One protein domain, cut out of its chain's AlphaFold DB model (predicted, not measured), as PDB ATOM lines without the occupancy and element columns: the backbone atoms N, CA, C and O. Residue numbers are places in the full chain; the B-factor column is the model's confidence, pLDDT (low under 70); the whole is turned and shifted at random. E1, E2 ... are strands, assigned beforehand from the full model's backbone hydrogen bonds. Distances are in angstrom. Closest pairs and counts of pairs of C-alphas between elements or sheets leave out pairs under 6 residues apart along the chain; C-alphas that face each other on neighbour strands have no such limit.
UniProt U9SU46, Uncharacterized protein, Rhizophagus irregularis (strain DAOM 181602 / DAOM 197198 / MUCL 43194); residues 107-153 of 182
ATOM      1  N   SER A 107     461.157 391.995 451.084       88.81
ATOM      2  CA  SER A 107     460.462 391.993 449.806       88.81
ATOM      3  C   SER A 107     461.465 392.097 448.659       88.81
ATOM      4  O   SER A 107     462.222 393.062 448.549       88.81
ATOM      5  N   VAL A 108     461.466 391.100 447.779       89.25
ATOM      6  CA  VAL A 108     462.424 390.950 446.682       89.25
ATOM      7  C   VAL A 108     461.732 390.671 445.355       89.25
ATOM      8  O   VAL A 108     460.614 390.169 445.293       89.25
ATOM      9  N   ARG A 109     462.437 390.967 444.264       88.25
ATOM     10  CA  ARG A 109     462.104 390.502 442.914       88.25
ATOM     11  C   ARG A 109     463.222 389.571 442.476       88.25
ATOM     12  O   ARG A 109     464.391 389.933 442.615       88.25
ATOM     13  N   TYR A 110     462.891 388.391 441.970       87.50
ATOM     14  CA  TYR A 110     463.909 387.456 441.496       87.50
ATOM     15  C   TYR A 110     464.266 387.718 440.030       87.50
ATOM     16  O   TYR A 110     463.538 388.401 439.304       87.50
ATOM     17  N   LEU A 111     465.446 387.240 439.635       87.62
ATOM     18  CA  LEU A 111     465.979 387.355 438.282       87.62
ATOM     19  C   LEU A 111     465.253 386.362 437.372       87.62
ATOM     20  O   LEU A 111     465.296 385.168 437.641       87.62
ATOM     21  N   LEU A 112     464.643 386.864 436.304       85.12
ATOM     22  CA  LEU A 112     463.906 386.054 435.342       85.12
ATOM     23  C   LEU A 112     464.842 385.158 434.532       85.12
ATOM     24  O   LEU A 112     465.904 385.597 434.062       85.12
ATOM     25  N   GLU A 113     464.401 383.930 434.293       82.31
ATOM     26  CA  GLU A 113     465.005 383.043 433.312       82.31
ATOM     27  C   GLU A 113     464.637 383.468 431.876       82.31
ATOM     28  O   GLU A 113     463.606 384.110 431.631       82.31
ATOM     29  N   PRO A 114     465.480 383.151 430.874       78.88
ATOM     30  CA  PRO A 114     465.151 383.421 429.481       78.88
ATOM     31  C   PRO A 114     463.818 382.775 429.080       78.88
ATOM     32  O   PRO A 114     463.667 381.560 429.136       78.88
ATOM     33  N   GLY A 115     462.870 383.596 428.627       75.62
ATOM     34  CA  GLY A 115     461.550 383.143 428.183       75.62
ATOM     35  C   GLY A 115     460.490 383.056 429.270       75.62
ATOM     36  O   GLY A 115     459.336 382.819 428.937       75.62
ATOM     37  N   GLU A 116     460.833 383.335 430.522       81.81
ATOM     38  CA  GLU A 116     459.878 383.301 431.626       81.81
ATOM     39  C   GLU A 116     458.767 384.359 431.497       81.81
ATOM     40  O   GLU A 116     457.606 384.067 431.752       81.81
ATOM     41  N   LEU A 117     459.106 385.574 431.052       76.06
ATOM     42  CA  LEU A 117     458.137 386.673 430.930       76.06
ATOM     43  C   LEU A 117     457.460 386.744 429.552       76.06
ATOM     44  O   LEU A 117     456.248 386.899 429.465       76.06
ATOM     45  N   GLU A 118     458.238 386.663 428.467       69.06
ATOM     46  CA  GLU A 118     457.742 386.854 427.089       69.06
ATOM     47  C   GLU A 118     457.586 385.540 426.296       69.06
ATOM     48  O   GLU A 118     457.261 385.570 425.111       69.06
ATOM     49  N   GLY A 119     457.832 384.374 426.908       63.38
ATOM     50  CA  GLY A 119     457.619 383.069 426.268       63.38
ATOM     51  C   GLY A 119     458.622 382.704 425.163       63.38
ATOM     52  O   GLY A 119     458.346 381.820 424.354       63.38
ATOM     53  N   GLY A 120     459.786 383.366 425.095       69.81
ATOM     54  CA  GLY A 120     460.805 383.114 424.068       69.81
ATOM     55  C   GLY A 120     462.253 383.159 424.582       69.81
ATOM     56  O   GLY A 120     462.568 383.909 425.500       69.81
ATOM     57  N   PRO A 121     463.196 382.429 423.955       66.88
ATOM     58  CA  PRO A 121     464.569 382.276 424.458       66.88
ATOM     59  C   PRO A 121     465.439 383.541 424.334       66.88
ATOM     60  O   PRO A 121     466.596 383.546 424.753       66.88
ATOM     61  N   LYS A 122     464.930 384.607 423.707       64.19
ATOM     62  CA  LYS A 122     465.670 385.845 423.446       64.19
ATOM     63  C   LYS A 122     465.007 387.006 424.171       64.19
ATOM     64  O   LYS A 122     463.944 387.443 423.755       64.19
ATOM     65  N   SER A 123     465.697 387.553 425.165       66.94
ATOM     66  CA  SER A 123     465.399 388.872 425.720       66.94
ATOM     67  C   SER A 123     466.254 389.939 425.039       66.94
ATOM     68  O   SER A 123     467.430 389.734 424.708       66.94
ATOM     69  N   ARG A 124     465.678 391.115 424.808       67.06
ATOM     70  CA  ARG A 124     466.437 392.313 424.455       67.06
ATOM     71  C   ARG A 124     467.251 392.716 425.680       67.06
ATOM     72  O   ARG A 124     466.838 392.562 426.826       67.06
ATOM     73  N   GLY A 125     468.419 393.317 425.459       65.38
ATOM     74  CA  GLY A 125     469.274 393.792 426.558       65.38
ATOM     75  C   GLY A 125     468.637 394.872 427.450       65.38
ATOM     76  O   GLY A 125     469.236 395.255 428.457       65.38
ATOM     77  N   THR A 126     467.468 395.366 427.045       70.19
ATOM     78  CA  THR A 126     466.663 396.431 427.644       70.19
ATOM     79  C   THR A 126     465.458 395.928 428.419       70.19
ATOM     80  O   THR A 126     464.884 396.707 429.175       70.19
ATOM     81  N   ASP A 127     465.076 394.667 428.226       75.00
ATOM     82  CA  ASP A 127     463.868 394.127 428.832       75.00
ATOM     83  C   ASP A 127     464.051 394.004 430.340       75.00
ATOM     84  O   ASP A 127     465.174 393.940 430.868       75.00
ATOM     85  N   MET A 128     462.925 394.009 431.046       76.38
ATOM     86  CA  MET A 128     462.931 393.801 432.478       76.38
ATOM     87  C   MET A 128     463.521 392.423 432.777       76.38
ATOM     88  O   MET A 128     463.064 391.404 432.274       76.38
ATOM     89  N   LYS A 129     464.578 392.409 433.588       81.00
ATOM     90  CA  LYS A 129     465.257 391.174 433.997       81.00
ATOM     91  C   LYS A 129     464.717 390.608 435.301       81.00
ATOM     92  O   LYS A 129     465.164 389.559 435.722       81.00
ATOM     93  N   TRP A 130     463.821 391.320 435.966       84.69
ATOM     94  CA  TRP A 130     463.312 390.956 437.280       84.69
ATOM     95  C   TRP A 130     461.820 390.675 437.185       84.69
ATOM     96  O   TRP A 130     461.151 391.270 436.341       84.69
ATOM     97  N   SER A 131     461.300 389.804 438.044       84.94
ATOM     98  CA  SER A 131     459.865 389.528 438.061       84.94
ATOM     99  C   SER A 131     459.043 390.814 438.292       84.94
ATOM    100  O   SER A 131     459.447 391.673 439.096       84.94
ATOM    101  N   PRO A 132     457.904 390.982 437.584       80.62
ATOM    102  CA  PRO A 132     456.966 392.077 437.823       80.62
ATOM    103  C   PRO A 132     456.278 391.995 439.188       80.62
ATOM    104  O   PRO A 132     455.782 393.010 439.681       80.62
ATOM    105  N   GLU A 133     456.317 390.841 439.836       83.81
ATOM    106  CA  GLU A 133     455.765 390.624 441.166       83.81
ATOM    107  C   GLU A 133     456.841 390.752 442.246       83.81
ATOM    108  O   GLU A 133     458.041 390.606 441.995       83.81
ATOM    109  N   VAL A 134     456.398 391.062 443.462       86.56
ATOM    110  CA  VAL A 134     457.245 391.158 444.650       86.56
ATOM    111  C   VAL A 134     456.959 389.955 445.540       86.56
ATOM    112  O   VAL A 134     455.804 389.650 445.820       86.56
ATOM    113  N   TYR A 135     458.017 389.294 445.999       87.25
ATOM    114  CA  TYR A 135     457.956 388.094 446.825       87.25
ATOM    115  C   TYR A 135     458.632 388.338 448.160       87.25
ATOM    116  O   TYR A 135     459.597 389.093 448.246       87.25
ATOM    117  N   ASN A 136     458.175 387.637 449.189       90.00
ATOM    118  CA  ASN A 136     458.854 387.631 450.475       90.00
ATOM    119  C   ASN A 136     459.839 386.465 450.542       90.00
ATOM    120  O   ASN A 136     459.542 385.344 450.108       90.00
ATOM    121  N   ILE A 137     461.008 386.723 451.125       89.81
ATOM    122  CA  ILE A 137     461.984 385.674 451.423       89.81
ATOM    123  C   ILE A 137     461.400 384.737 452.487       89.81
ATOM    124  O   ILE A 137     461.084 385.168 453.598       89.81
ATOM    125  N   GLY A 138     461.277 383.457 452.134       87.06
ATOM    126  CA  GLY A 138     460.784 382.389 453.001       87.06
ATOM    127  C   GLY A 138     461.897 381.657 453.750       87.06
ATOM    128  O   GLY A 138     461.749 381.372 454.934       87.06
ATOM    129  N   GLU A 139     463.026 381.388 453.093       89.00
ATOM    130  CA  GLU A 139     464.174 380.698 453.697       89.00
ATOM    131  C   GLU A 139     465.491 381.304 453.194       89.00
ATOM    132  O   GLU A 139     465.603 381.685 452.027       89.00
ATOM    133  N   VAL A 140     466.502 381.362 454.067       89.81
ATOM    134  CA  VAL A 140     467.870 381.770 453.721       89.81
ATOM    135  C   VAL A 140     468.822 380.622 454.038       89.81
ATOM    136  O   VAL A 140     468.953 380.223 455.194       89.81
ATOM    137  N   ARG A 141     469.525 380.110 453.025       89.31
ATOM    138  CA  ARG A 141     470.540 379.060 453.175       89.31
ATOM    139  C   ARG A 141     471.922 379.626 452.936       89.31
ATOM    140  O   ARG A 141     472.176 380.274 451.921       89.31
ATOM    141  N   VAL A 142     472.833 379.344 453.862       89.31
ATOM    142  CA  VAL A 142     474.201 379.853 453.791       89.31
ATOM    143  C   VAL A 142     475.199 378.750 454.063       89.31
ATOM    144  O   VAL A 142     475.093 378.033 455.055       89.31
ATOM    145  N   GLN A 143     476.187 378.650 453.183       88.88
ATOM    146  CA  GLN A 143     477.287 377.705 453.295       88.88
ATOM    147  C   GLN A 143     478.617 378.429 453.091       88.88
ATOM    148  O   GLN A 143     478.693 379.472 452.431       88.88
ATOM    149  N   LYS A 144     479.689 377.870 453.656       88.62
ATOM    150  CA  LYS A 144     481.042 378.389 453.450       88.62
ATOM    151  C   LYS A 144     481.396 378.330 451.963       88.62
ATOM    152  O   LYS A 144     481.202 377.297 451.333       88.62
ATOM    153  N   ASN A 145     481.964 379.410 451.425       85.75
ATOM    154  CA  ASN A 145     482.420 379.504 450.032       85.75
ATOM    155  C   ASN A 145     481.328 379.285 448.961       85.75
ATOM    156  O   ASN A 145     481.663 379.060 447.799       85.75
ATOM    157  N   GLN A 146     480.044 379.378 449.315       87.94
ATOM    158  CA  GLN A 146     478.940 379.371 448.355       87.94
ATOM    159  C   GLN A 146     478.145 380.679 448.433       87.94
ATOM    160  O   GLN A 146     478.110 381.307 449.492       87.94
ATOM    161  N   PRO A 147     477.505 381.110 447.332       87.00
ATOM    162  CA  PRO A 147     476.562 382.218 447.375       87.00
ATOM    163  C   PRO A 147     475.424 381.936 448.359       87.00
ATOM    164  O   PRO A 147     474.987 380.793 448.498       87.00
ATOM    165  N   VAL A 148     474.921 382.984 449.008       89.88
ATOM    166  CA  VAL A 148     473.699 382.881 449.813       89.88
ATOM    167  C   VAL A 148     472.525 382.521 448.900       89.88
ATOM    168  O   VAL A 148     472.314 383.167 447.872       89.88
ATOM    169  N   LEU A 149     471.772 381.484 449.269       90.12
ATOM    170  CA  LEU A 149     470.589 381.044 448.535       90.12
ATOM    171  C   LEU A 149     469.326 381.489 449.270       90.12
ATOM    172  O   LEU A 149     469.206 381.313 450.482       90.12
ATOM    173  N   TYR A 150     468.378 382.029 448.513       90.25
ATOM    174  CA  TYR A 150     467.097 382.512 449.011       90.25
ATOM    175  C   TYR A 150     465.975 381.669 448.415       90.25
ATOM    176  O   TYR A 150     465.885 381.550 447.193       90.25
ATOM    177  N   ALA A 151     465.116 381.104 449.260       89.00
ATOM    178  CA  ALA A 151     463.857 380.523 448.813       89.00
ATOM    179  C   ALA A 151     462.760 381.580 448.931       89.00
ATOM    180  O   ALA A 151     462.538 382.140 450.009       89.00
ATOM    181  N   ILE A 152     462.083 381.859 447.821       86.81
ATOM    182  CA  ILE A 152     460.902 382.725 447.796       86.81
ATOM    183  C   ILE A 152     459.684 381.920 448.261       86.81
ATOM    184  O   ILE A 152     459.481 380.785 447.831       86.81
ATOM    185  N   GLY A 153     458.912 382.470 449.200       71.56
ATOM    186  CA  GLY A 153     457.716 381.800 449.715       71.56
ATOM    187  C   GLY A 153     456.606 381.749 448.662       71.56
ATOM    188  O   GLY A 153     456.368 382.738 447.969       71.56
TER     189      GLY A 153
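This is residues 107 to 153 of the 182 residues of an uncharacterized protein of Rhizophagus irregularis (strain DAOM 181602 / DAOM 197198 / MUCL 43194) (UniProt U9SU46). Little regular structure is present: a hairpin of two strands, E1 and E2, makes one end, and a long loop, residues 107 to 134, runs out to the other end and folds back. Residues 107 to 108, a stretch too short to be named, pair as strands do with residues 135 to 136 of E1, and this short pairing ties the first residues of the loop to the hairpin. The printed part has 47 residues, 11 of them in E1 then E2, with no named helix; the class is all strand. It is loose, with a radius of gyration of the C-alphas of 13.2 A and spans of 35 by 23 by 16 A.

After residues 107 to 134, E1, residues 135 to 141, begins at C-alpha 135 (457.956, 388.094, 446.825) and is 16.7 A long. E2, residues 149 to 152, ends at C-alpha 152 (460.902, 382.725, 447.796).

E1 and E2 are antiparallel at 146 degrees, a hairpin with a short link of 7 residues. N 138 and O 151, 2.8 A apart, are within hydrogen-bond range. C-alphas 140 and 150 face each other at 4.8 A.

The C-alphas farthest apart, of Glu 118 and Lys 144, are 36.2 A apart. The printed part has no cut. Residues 118 to 125 have pLDDT under 70.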